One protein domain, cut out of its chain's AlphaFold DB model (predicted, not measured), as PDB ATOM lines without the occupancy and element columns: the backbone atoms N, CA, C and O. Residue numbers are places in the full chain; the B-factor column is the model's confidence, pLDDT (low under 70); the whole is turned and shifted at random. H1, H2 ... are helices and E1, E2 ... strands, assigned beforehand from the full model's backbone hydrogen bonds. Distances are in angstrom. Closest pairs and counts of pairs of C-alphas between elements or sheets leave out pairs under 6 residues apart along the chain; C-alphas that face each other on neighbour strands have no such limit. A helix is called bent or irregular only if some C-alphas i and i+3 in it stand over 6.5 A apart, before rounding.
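This is residues 6 to 75 of the 89 residues of an uncharacterized protein of Actinomyces sp. (UniProt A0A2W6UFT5). A small twisted sheet of four antiparallel strands, E1 to E4, makes the body of this domain, and one long helix, H1, begins beside the ends of the inner strands E2 and E3 and sticks out as an arm with its residues 64 to 74. The arm makes much of the length of the elongated outline, whose C-alphas span 42 by 26 by 21 A; without residues 64 to 75 the body spans 28 by 26 by 17 A. The printed part has 70 residues, with four named strands followed by one named helix, in the order E1, E2, E3, E4, H1. The sheet has the same order, E1 - E2 - E3 - E4, and the class is mixed, helices and strands. The whole is only just compact, close to loose, with a radius of gyration of the C-alphas of 12.8 A.

The first strand, E1, is residues 6 to 10; it begins at C-alpha 6, at (25.943, -14.530, 32.822), and measures 12.2 A from first to last C-alpha. After a tight link of 4 residues comes E2, residues 15 to 20, the longest strand by residues, 15.9 A from first to last C-alpha. A long link of 11 residues leads to E3, residues 32 to 36, which starts at C-alpha 32, at (16.619, -14.112, 34.530), and is 12.9 A long. A tight link of 5 residues leads to E4, residues 42 to 45, 10.3 A long. A second long link of 11 residues leads to H1, residues 57 to 74, which measures 25.5 A from first to last C-alpha and ends at C-alpha 74, at (7.451, -38.844, 37.775). H1 is not bent.

The four strands form a meander, each strand the antiparallel neighbour of the one before, with E1 and E4 as edge strands and E2 and E3 as inner strands. E1 and E2 are a hairpin, with 157 degrees between their N-to-C directions; N 8 and O 17 are 2.8 A apart, within hydrogen-bond range, as are N 19 and O 6, 2.8 A apart. E2 and E3 are a hairpin at 148 degrees, and here N 18 and O 33 stand within hydrogen-bond range at 2.9 A and N 35 and O 16 at 2.8 A. E3 and E4 are a hairpin at 156 degrees, with N 34 and O 44 within hydrogen-bond range at 2.8 A; their C-alphas 33 and 45 face each other at 4.1 A. From edge to edge the strands' lines turn by 75 degrees, and E1 and E4 are apart. H1 is on the sheet but only grazes it, with its residues 57 to 61. The closest C-alphas of H1 and E3 are those of Phe 57 and Val 32, 5.8 A apart. The closest C-alphas of H1 and E2 are those of Phe 57 and Leu 19, 6.9 A apart. In H1 every O i to N i+4 pair is within hydrogen-bond range.

The two C-alphas farthest apart are those of Ala 24, in the link from E2 to E3, and Asp 74, at 42.0 A. Residues 64 to 75, of which 64 to 74 belong to H1, stand free. The links from E2 to E3 and from E4 to H1 are long, and the printed part has no cut. The mean pLDDT of the printed part is 85.0; the values are under 70 at residues 37 to 39, residue 71 and residues 74 to 75.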
ATOM      1  N   VAL A   6      25.314 -13.258  32.461       92.38
ATOM      2  CA  VAL A   6      25.943 -14.530  32.822       92.38
ATOM      3  C   VAL A   6      25.056 -15.658  32.293       92.38
ATOM      4  O   VAL A   6      23.901 -15.742  32.709       92.38
ATOM      5  N   PRO A   7      25.542 -16.517  31.381       89.81
ATOM      6  CA  PRO A   7      24.807 -17.706  30.961       89.81
ATOM      7  C   PRO A   7      24.562 -18.642  32.151       89.81
ATOM      8  O   PRO A   7      25.478 -18.878  32.939       89.81
ATOM      9  N   LEU A   8      23.342 -19.164  32.277       90.56
ATOM     10  CA  LEU A   8      22.946 -20.073  33.353       90.56
ATOM     11  C   LEU A   8      22.836 -21.514  32.850       90.56
ATOM     12  O   LEU A   8      23.608 -22.377  33.257       90.56
ATOM     13  N   SER A   9      21.884 -21.769  31.954       87.06
ATOM     14  CA  SER A   9      21.630 -23.091  31.381       87.06
ATOM     15  C   SER A   9      21.014 -22.974  29.988       87.06
ATOM     16  O   SER A   9      20.582 -21.898  29.567       87.06
ATOM     17  N   THR A  10      20.982 -24.093  29.272       82.06
ATOM     18  CA  THR A  10      20.267 -24.247  28.006       82.06
ATOM     19  C   THR A  10      19.308 -25.422  28.113       82.06
ATOM     20  O   THR A  10      19.581 -26.372  28.846       82.06
ATOM     21  N   ASP A  11      18.201 -25.360  27.384       74.56
ATOM     22  CA  ASP A  11      17.275 -26.486  27.256       74.56
ATOM     23  C   ASP A  11      17.744 -27.554  26.255       74.56
ATOM     24  O   ASP A  11      17.093 -28.583  26.111       74.56
ATOM     25  N   GLY A  12      18.858 -27.318  25.551       70.81
ATOM     26  CA  GLY A  12      19.374 -28.211  24.512       70.81
ATOM     27  C   GLY A  12      18.645 -28.113  23.165       70.81
ATOM     28  O   GLY A  12      19.100 -28.715  22.193       70.81
ATOM     29  N   CYS A  13      17.578 -27.316  23.073       72.81
ATOM     30  CA  CYS A  13      16.784 -27.086  21.864       72.81
ATOM     31  C   CYS A  13      16.941 -25.668  21.297       72.81
ATOM     32  O   CYS A  13      16.309 -25.340  20.298       72.81
ATOM     33  N   GLY A  14      17.815 -24.846  21.882       71.50
ATOM     34  CA  GLY A  14      18.129 -23.499  21.397       71.50
ATOM     35  C   GLY A  14      17.690 -22.381  22.338       71.50
ATOM     36  O   GLY A  14      17.991 -21.217  22.061       71.50
ATOM     37  N   MET A  15      17.065 -22.711  23.470       81.50
ATOM     38  CA  MET A  15      16.797 -21.749  24.529       81.50
ATOM     39  C   MET A  15      17.996 -21.616  25.445       81.50
ATOM     40  O   MET A  15      18.571 -22.609  25.899       81.50
ATOM     41  N   ASN A  16      18.346 -20.373  25.762       87.06
ATOM     42  CA  ASN A  16      19.373 -20.068  26.748       87.06
ATOM     43  C   ASN A  16      18.799 -19.184  27.850       87.06
ATOM     44  O   ASN A  16      18.170 -18.165  27.576       87.06
ATOM     45  N   TYR A  17      19.075 -19.546  29.094       90.06
ATOM     46  CA  TYR A  17      18.769 -18.733  30.260       90.06
ATOM     47  C   TYR A  17      19.983 -17.898  30.628       90.06
ATOM     48  O   TYR A  17      21.098 -18.416  30.739       90.06
ATOM     49  N   ILE A  18      19.770 -16.604  30.827       92.81
ATOM     50  CA  ILE A  18      20.830 -15.664  31.179       92.81
ATOM     51  C   ILE A  18      20.438 -14.866  32.420       92.81
ATOM     52  O   ILE A  18      19.303 -14.417  32.556       92.81
ATOM     53  N   LEU A  19      21.392 -14.665  33.321       95.25
ATOM     54  CA  LEU A  19      21.279 -13.755  34.451       95.25
ATOM     55  C   LEU A  19      21.778 -12.372  34.048       95.25
ATOM     56  O   LEU A  19      22.916 -12.224  33.600       95.25
ATOM     57  N   VAL A  20      20.961 -11.351  34.279       94.88
ATOM     58  CA  VAL A  20      21.364  -9.953  34.110       94.88
ATOM     59  C   VAL A  20      22.144  -9.497  35.347       94.88
ATOM     60  O   VAL A  20      21.581  -9.377  36.433       94.88
ATOM     61  N   VAL A  21      23.440  -9.220  35.196       94.94
ATOM     62  CA  VAL A  21      24.318  -8.732  36.280       94.94
ATOM     63  C   VAL A  21      24.650  -7.245  36.160       94.94
ATOM     64  O   VAL A  21      25.010  -6.615  37.151       94.94
ATOM     65  N   THR A  22      24.490  -6.653  34.973       92.94
ATOM     66  CA  THR A  22      24.446  -5.194  34.813       92.94
ATOM     67  C   THR A  22      23.470  -4.793  33.710       92.94
ATOM     68  O   THR A  22      23.346  -5.481  32.701       92.94
ATOM     69  N   ALA A  23      22.760  -3.687  33.925       90.38
ATOM     70  CA  ALA A  23      21.811  -3.105  32.988       90.38
ATOM     71  C   ALA A  23      21.679  -1.599  33.254       90.38
ATOM     72  O   ALA A  23      21.932  -1.136  34.367       90.38
ATOM     73  N   ALA A  24      21.272  -0.842  32.232       90.12
ATOM     74  CA  ALA A  24      20.953   0.579  32.387       90.12
ATOM     75  C   ALA A  24      19.710   0.788  33.266       90.12
ATOM     76  O   ALA A  24      19.657   1.749  34.028       90.12
ATOM     77  N   ASP A  25      18.737  -0.123  33.173       90.06
ATOM     78  CA  ASP A  25      17.613  -0.204  34.098       90.06
ATOM     79  C   ASP A  25      18.001  -1.069  35.314       90.06
ATOM     80  O   ASP A  25      18.182  -2.284  35.164       90.06
ATOM     81  N   PRO A  26      18.107  -0.490  36.526       91.25
ATOM     82  CA  PRO A  26      18.438  -1.243  37.731       91.25
ATOM     83  C   PRO A  26      17.419  -2.336  38.071       91.25
ATOM     84  O   PRO A  26      17.778  -3.301  38.746       91.25
ATOM     85  N   SER A  27      16.169  -2.216  37.609       91.44
ATOM     86  CA  SER A  27      15.118  -3.201  37.884       91.44
ATOM     87  C   SER A  27      15.390  -4.556  37.213       91.44
ATOM     88  O   SER A  27      15.021  -5.604  37.751       91.44
ATOM     89  N   ALA A  28      16.122  -4.546  36.094       92.62
ATOM     90  CA  ALA A  28      16.529  -5.746  35.377       92.62
ATOM     91  C   ALA A  28      17.675  -6.496  36.077       92.62
ATOM     92  O   ALA A  28      17.825  -7.703  35.886       92.62
ATOM     93  N   ILE A  29      18.477  -5.825  36.911       95.06
ATOM     94  CA  ILE A  29      19.632  -6.447  37.570       95.06
ATOM     95  C   ILE A  29      19.159  -7.528  38.549       95.06
ATOM     96  O   ILE A  29      18.353  -7.281  39.450       95.06
ATOM     97  N   GLY A  30      19.694  -8.737  38.390       95.38
ATOM     98  CA  GLY A  30      19.337  -9.924  39.163       95.38
ATOM     99  C   GLY A  30      18.102 -10.669  38.645       95.38
ATOM    100  O   GLY A  30      17.636 -11.584  39.326       95.38
ATOM    101  N   THR A  31      17.565 -10.280  37.482       96.06
ATOM    102  CA  THR A  31      16.492 -11.021  36.797       96.06
ATOM    103  C   THR A  31      17.056 -12.028  35.797       96.06
ATOM    104  O   THR A  31      18.173 -11.862  35.295       96.06
ATOM    105  N   VAL A  32      16.287 -13.083  35.525       95.00
ATOM    106  CA  VAL A  32      16.619 -14.112  34.530       95.00
ATOM    107  C   VAL A  32      15.838 -13.859  33.251       95.00
ATOM    108  O   VAL A  32      14.632 -13.617  33.285       95.00
ATOM    109  N   TRP A  33      16.533 -13.864  32.119       93.00
ATOM    110  CA  TRP A  33      15.958 -13.667  30.792       93.00
ATOM    111  C   TRP A  33      16.127 -14.953  29.973       93.00
ATOM    112  O   TRP A  33      17.069 -15.717  30.193       93.00
ATOM    113  N   ALA A  34      15.213 -15.193  29.036       89.19
ATOM    114  CA  ALA A  34      15.330 -16.240  28.029       89.19
ATOM    115  C   ALA A  34      15.790 -15.624  26.713       89.19
ATOM    116  O   ALA A  34      15.226 -14.629  26.261       89.19
ATOM    117  N   HIS A  35      16.788 -16.244  26.101       83.69
ATOM    118  CA  HIS A  35      17.154 -16.029  24.715       83.69
ATOM    119  C   HIS A  35      16.605 -17.184  23.883       83.69
ATOM    120  O   HIS A  35      17.023 -18.331  24.057       83.69
ATOM    121  N   ASP A  36      15.655 -16.845  23.023       78.50
ATOM    122  CA  ASP A  36      14.850 -17.765  22.237       78.50
ATOM    123  C   ASP A  36      15.252 -17.689  20.766       78.50
ATOM    124  O   ASP A  36      14.818 -16.806  20.024       78.50
ATOM    125  N   LEU A  37      16.174 -18.574  20.385       68.06
ATOM    126  CA  LEU A  37      16.615 -18.731  19.000       68.06
ATOM    127  C   LEU A  37      15.600 -19.491  18.130       68.06
ATOM    128  O   LEU A  37      15.443 -19.095  16.976       68.06
ATOM    129  N   PRO A  38      14.933 -20.561  18.616       67.50
ATOM    130  CA  PRO A  38      14.018 -21.344  17.786       67.50
ATOM    131  C   PRO A  38      12.797 -20.557  17.310       67.50
ATOM    132  O   PRO A  38      12.424 -20.688  16.145       67.50
ATOM    133  N   ASP A  39      12.219 -19.723  18.178       66.25
ATOM    134  CA  ASP A  39      11.006 -18.968  17.851       66.25
ATOM    135  C   ASP A  39      11.300 -17.539  17.347       66.25
ATOM    136  O   ASP A  39      10.372 -16.762  17.122       66.25
ATOM    137  N   ASP A  40      12.578 -17.174  17.169       75.19
ATOM    138  CA  ASP A  40      13.035 -15.834  16.753       75.19
ATOM    139  C   ASP A  40      12.488 -14.698  17.652       75.19
ATOM    140  O   ASP A  40      12.287 -13.555  17.236       75.19
ATOM    141  N   LEU A  41      12.230 -15.013  18.929       71.19
ATOM    142  CA  LEU A  41      11.676 -14.076  19.916       71.19
ATOM    143  C   LEU A  41      12.760 -13.236  20.610       71.19
ATOM    144  O   LEU A  41      12.446 -12.334  21.393       71.19
ATOM    145  N   GLY A  42      14.034 -13.507  20.318       82.00
ATOM    146  CA  GLY A  42      15.163 -12.756  20.851       82.00
ATOM    147  C   GLY A  42      15.317 -12.933  22.360       82.00
ATOM    148  O   GLY A  42      15.056 -14.003  22.910       82.00
ATOM    149  N   ILE A  43      15.807 -11.894  23.041       86.38
ATOM    150  CA  ILE A  43      16.042 -11.928  24.487       86.38
ATOM    151  C   ILE A  43      14.897 -11.222  25.217       86.38
ATOM    152  O   ILE A  43      14.660 -10.035  24.993       86.38
ATOM    153  N   ARG A  44      14.223 -11.936  26.122       87.62
ATOM    154  CA  ARG A  44      13.076 -11.434  26.890       87.62
ATOM    155  C   ARG A  44      13.171 -11.782  28.379       87.62
ATOM    156  O   ARG A  44      13.655 -12.867  28.708       87.62
ATOM    157  N   PRO A  45      12.687 -10.917  29.288       89.31
ATOM    158  CA  PRO A  45      12.588 -11.256  30.703       89.31
ATOM    159  C   PRO A  45      11.699 -12.483  30.910       89.31
ATOM    160  O   PRO A  45      10.633 -12.583  30.302       89.31
ATOM    161  N   LEU A  46      12.109 -13.403  31.788       90.81
ATOM    162  CA  LEU A  46      11.166 -14.384  32.312       90.81
ATOM    163  C   LEU A  46      10.240 -13.696  33.303       90.81
ATOM    164  O   LEU A  46      10.679 -12.878  34.113       90.81
ATOM    165  N   HIS A  47       8.981 -14.107  33.285       89.31
ATOM    166  CA  HIS A  47       8.016 -13.729  34.299       89.31
ATOM    167  C   HIS A  47       7.635 -14.953  35.121       89.31
ATOM    168  O   HIS A  47       7.499 -16.064  34.609       89.31
ATOM    169  N   ASP A  48       7.510 -14.735  36.420       83.00
ATOM    170  CA  ASP A  48       6.941 -15.697  37.340       83.00
ATOM    171  C   ASP A  48       5.460 -15.919  36.977       83.00
ATOM    172  O   ASP A  48       4.715 -14.940  36.905       83.00
ATOM    173  N   PRO A  49       5.021 -17.160  36.702       78.81
ATOM    174  CA  PRO A  49       3.664 -17.415  36.220       78.81
ATOM    175  C   PRO A  49       2.593 -17.153  37.287       78.81
ATOM    176  O   PRO A  49       1.454 -16.856  36.936       78.81
ATOM    177  N   ASP A  50       2.952 -17.223  38.571       82.56
ATOM    178  CA  ASP A  50       2.013 -17.056  39.682       82.56
ATOM    179  C   ASP A  50       1.829 -15.575  40.045       82.56
ATOM    180  O   ASP A  50       0.755 -15.153  40.474       82.56
ATOM    181  N   THR A  51       2.874 -14.761  39.864       84.19
ATOM    182  CA  THR A  51       2.874 -13.344  40.268       84.19
ATOM    183  C   THR A  51       2.951 -12.351  39.108       84.19
ATOM    184  O   THR A  51       2.737 -11.154  39.312       84.19
ATOM    185  N   GLY A  52       3.307 -12.808  37.906       86.50
ATOM    186  CA  GLY A  52       3.561 -11.978  36.726       86.50
ATOM    187  C   GLY A  52       4.801 -11.083  36.831       86.50
ATOM    188  O   GLY A  52       5.063 -10.281  35.931       86.50
ATOM    189  N   ARG A  53       5.576 -11.167  37.917       89.12
ATOM    190  CA  ARG A  53       6.753 -10.314  38.142       89.12
ATOM    191  C   ARG A  53       7.975 -10.844  37.391       89.12
ATOM    192  O   ARG A  53       8.057 -12.049  37.169       89.12
ATOM    193  N   PRO A  54       8.948  -9.981  37.039       92.00
ATOM    194  CA  PRO A  54      10.221 -10.437  36.494       92.00
ATOM    195  C   PRO A  54      10.881 -11.457  37.423       92.00
ATOM    196  O   PRO A  54      11.076 -11.193  38.612       92.00
ATOM    197  N   MET A  55      11.231 -12.610  36.865       94.38
ATOM    198  CA  MET A  55      11.794 -13.739  37.591       94.38
ATOM    199  C   MET A  55      13.162 -13.369  38.167       94.38
ATOM    200  O   MET A  55      14.087 -13.045  37.412       94.38
ATOM    201  N   ARG A  56      13.317 -13.420  39.493       95.06
ATOM    202  CA  ARG A  56      14.624 -13.230  40.138       95.06
ATOM    203  C   ARG A  56      15.432 -14.518  40.065       95.06
ATOM    204  O   ARG A  56      14.886 -15.607  39.930       95.06
ATOM    205  N   PHE A  57      16.752 -14.392  40.169       94.88
ATOM    206  CA  PHE A  57      17.659 -15.538  40.071       94.88
ATOM    207  C   PHE A  57      17.348 -16.675  41.055       94.88
ATOM    208  O   PHE A  57      17.336 -17.834  40.650       94.88
ATOM    209  N   LEU A  58      17.093 -16.356  42.328       94.62
ATOM    210  CA  LEU A  58      16.813 -17.383  43.338       94.62
ATOM    211  C   LEU A  58      15.462 -18.058  43.085       94.62
ATOM    212  O   LEU A  58      15.413 -19.281  43.081       94.62
ATOM    213  N   ASP A  59      14.431 -17.289  42.732       92.94
ATOM    214  CA  ASP A  59      13.116 -17.828  42.355       92.94
ATOM    215  C   ASP A  59      13.221 -18.759  41.130       92.94
ATOM    216  O   ASP A  59      12.643 -19.845  41.095       92.94
ATOM    217  N   TRP A  60      14.007 -18.368  40.120       92.44
ATOM    218  CA  TRP A  60      14.280 -19.206  38.951       92.44
ATOM    219  C   TRP A  60      14.990 -20.509  39.333       92.44
ATOM    220  O   TRP A  60      14.650 -21.571  38.808       92.44
ATOM    221  N   MET A  61      15.973 -20.437  40.234       91.81
ATOM    222  CA  MET A  61      16.738 -21.596  40.689       91.81
ATOM    223  C   MET A  61      15.859 -22.561  41.489       91.81
ATOM    224  O   MET A  61      15.886 -23.757  41.212       91.81
ATOM    225  N   GLU A  62      15.048 -22.054  42.418       91.56
ATOM    226  CA  GLU A  62      14.076 -22.842  43.187       91.56
ATOM    227  C   GLU A  62      13.100 -23.563  42.255       91.56
ATOM    228  O   GLU A  62      13.040 -24.790  42.262       91.56
ATOM    229  N   ARG A  63      12.462 -22.836  41.329       87.19
ATOM    230  CA  ARG A  63      11.548 -23.435  40.341       87.19
ATOM    231  C   ARG A  63      12.225 -24.450  39.419       87.19
ATOM    232  O   ARG A  63      11.561 -25.354  38.913       87.19
ATOM    233  N   SER A  64      13.516 -24.280  39.144       85.19
ATOM    234  CA  SER A  64      14.286 -25.245  38.354       85.19
ATOM    235  C   SER A  64      14.550 -26.521  39.156       85.19
ATOM    236  O   SER A  64      14.392 -27.613  38.618       85.19
ATOM    237  N   MET A  65      14.882 -26.394  40.446       87.00
ATOM    238  CA  MET A  65      15.075 -27.535  41.347       87.00
ATOM    239  C   MET A  65      13.775 -28.300  41.594       87.00
ATOM    240  O   MET A  65      13.784 -29.521  41.473       87.00
ATOM    241  N   ASP A  66      12.664 -27.606  41.849       85.38
ATOM    242  CA  ASP A  66      11.349 -28.234  42.037       85.38
ATOM    243  C   ASP A  66      10.974 -29.110  40.837       85.38
ATOM    244  O   ASP A  66      10.489 -30.231  40.993       85.38
ATOM    245  N   ARG A  67      11.277 -28.645  39.618       76.00
ATOM    246  CA  ARG A  67      11.084 -29.454  38.410       76.00
ATOM    247  C   ARG A  67      12.058 -30.609  38.307       76.00
ATOM    248  O   ARG A  67      11.633 -31.689  37.931       76.00
ATOM    249  N   CYS A  68      13.338 -30.417  38.621       79.44
ATOM    250  CA  CYS A  68      14.286 -31.530  38.656       79.44
ATOM    251  C   CYS A  68      13.813 -32.639  39.606       79.44
ATOM    252  O   CYS A  68      13.900 -33.808  39.241       79.44
ATOM    253  N   CYS A  69      13.272 -32.284  40.773       79.69
ATOM    254  CA  CYS A  69      12.664 -33.239  41.696       79.69
ATOM    255  C   CYS A  69      11.457 -33.942  41.060       79.69
ATOM    256  O   CYS A  69      11.437 -35.169  41.023       79.69
ATOM    257  N   ALA A  70      10.520 -33.191  40.469       77.19
ATOM    258  CA  ALA A  70       9.358 -33.769  39.791       77.19
ATOM    259  C   ALA A  70       9.748 -34.731  38.651       77.19
ATOM    260  O   ALA A  70       9.173 -35.803  38.523       77.19
ATOM    261  N   LEU A  71      10.773 -34.411  37.852       69.38
ATOM    262  CA  LEU A  71      11.267 -35.286  36.778       69.38
ATOM    263  C   LEU A  71      11.854 -36.598  37.320       69.38
ATOM    264  O   LEU A  71      11.676 -37.654  36.714       69.38
ATOM    265  N   LEU A  72      12.569 -36.536  38.446       73.62
ATOM    266  CA  LEU A  72      13.147 -37.717  39.089       73.62
ATOM    267  C   LEU A  72      12.081 -38.609  39.738       73.62
ATOM    268  O   LEU A  72      12.290 -39.817  39.834       73.62
ATOM    269  N   GLU A  73      10.970 -38.023  40.182       75.50
ATOM    270  CA  GLU A  73       9.853 -38.737  40.807       75.50
ATOM    271  C   GLU A  73       8.866 -39.306  39.768       75.50
ATOM    272  O   GLU A  73       8.471 -40.466  39.891       75.50
ATOM    273  N   ASP A  74       8.543 -38.542  38.716       64.88
ATOM    274  CA  ASP A  74       7.451 -38.844  37.775       64.88
ATOM    275  C   ASP A  74       7.912 -39.280  36.367       64.88
ATOM    276  O   ASP A  74       7.119 -39.819  35.595       64.88
ATOM    277  N   GLY A  75       9.190 -39.097  36.010       57.53
ATOM    278  CA  GLY A  75       9.763 -39.582  34.746       57.53
ATOM    279  C   GLY A  75       9.309 -38.860  33.466       57.53
ATOM    280  O   GLY A  75       9.498 -39.405  32.378       57.53
TER     281      GLY A  75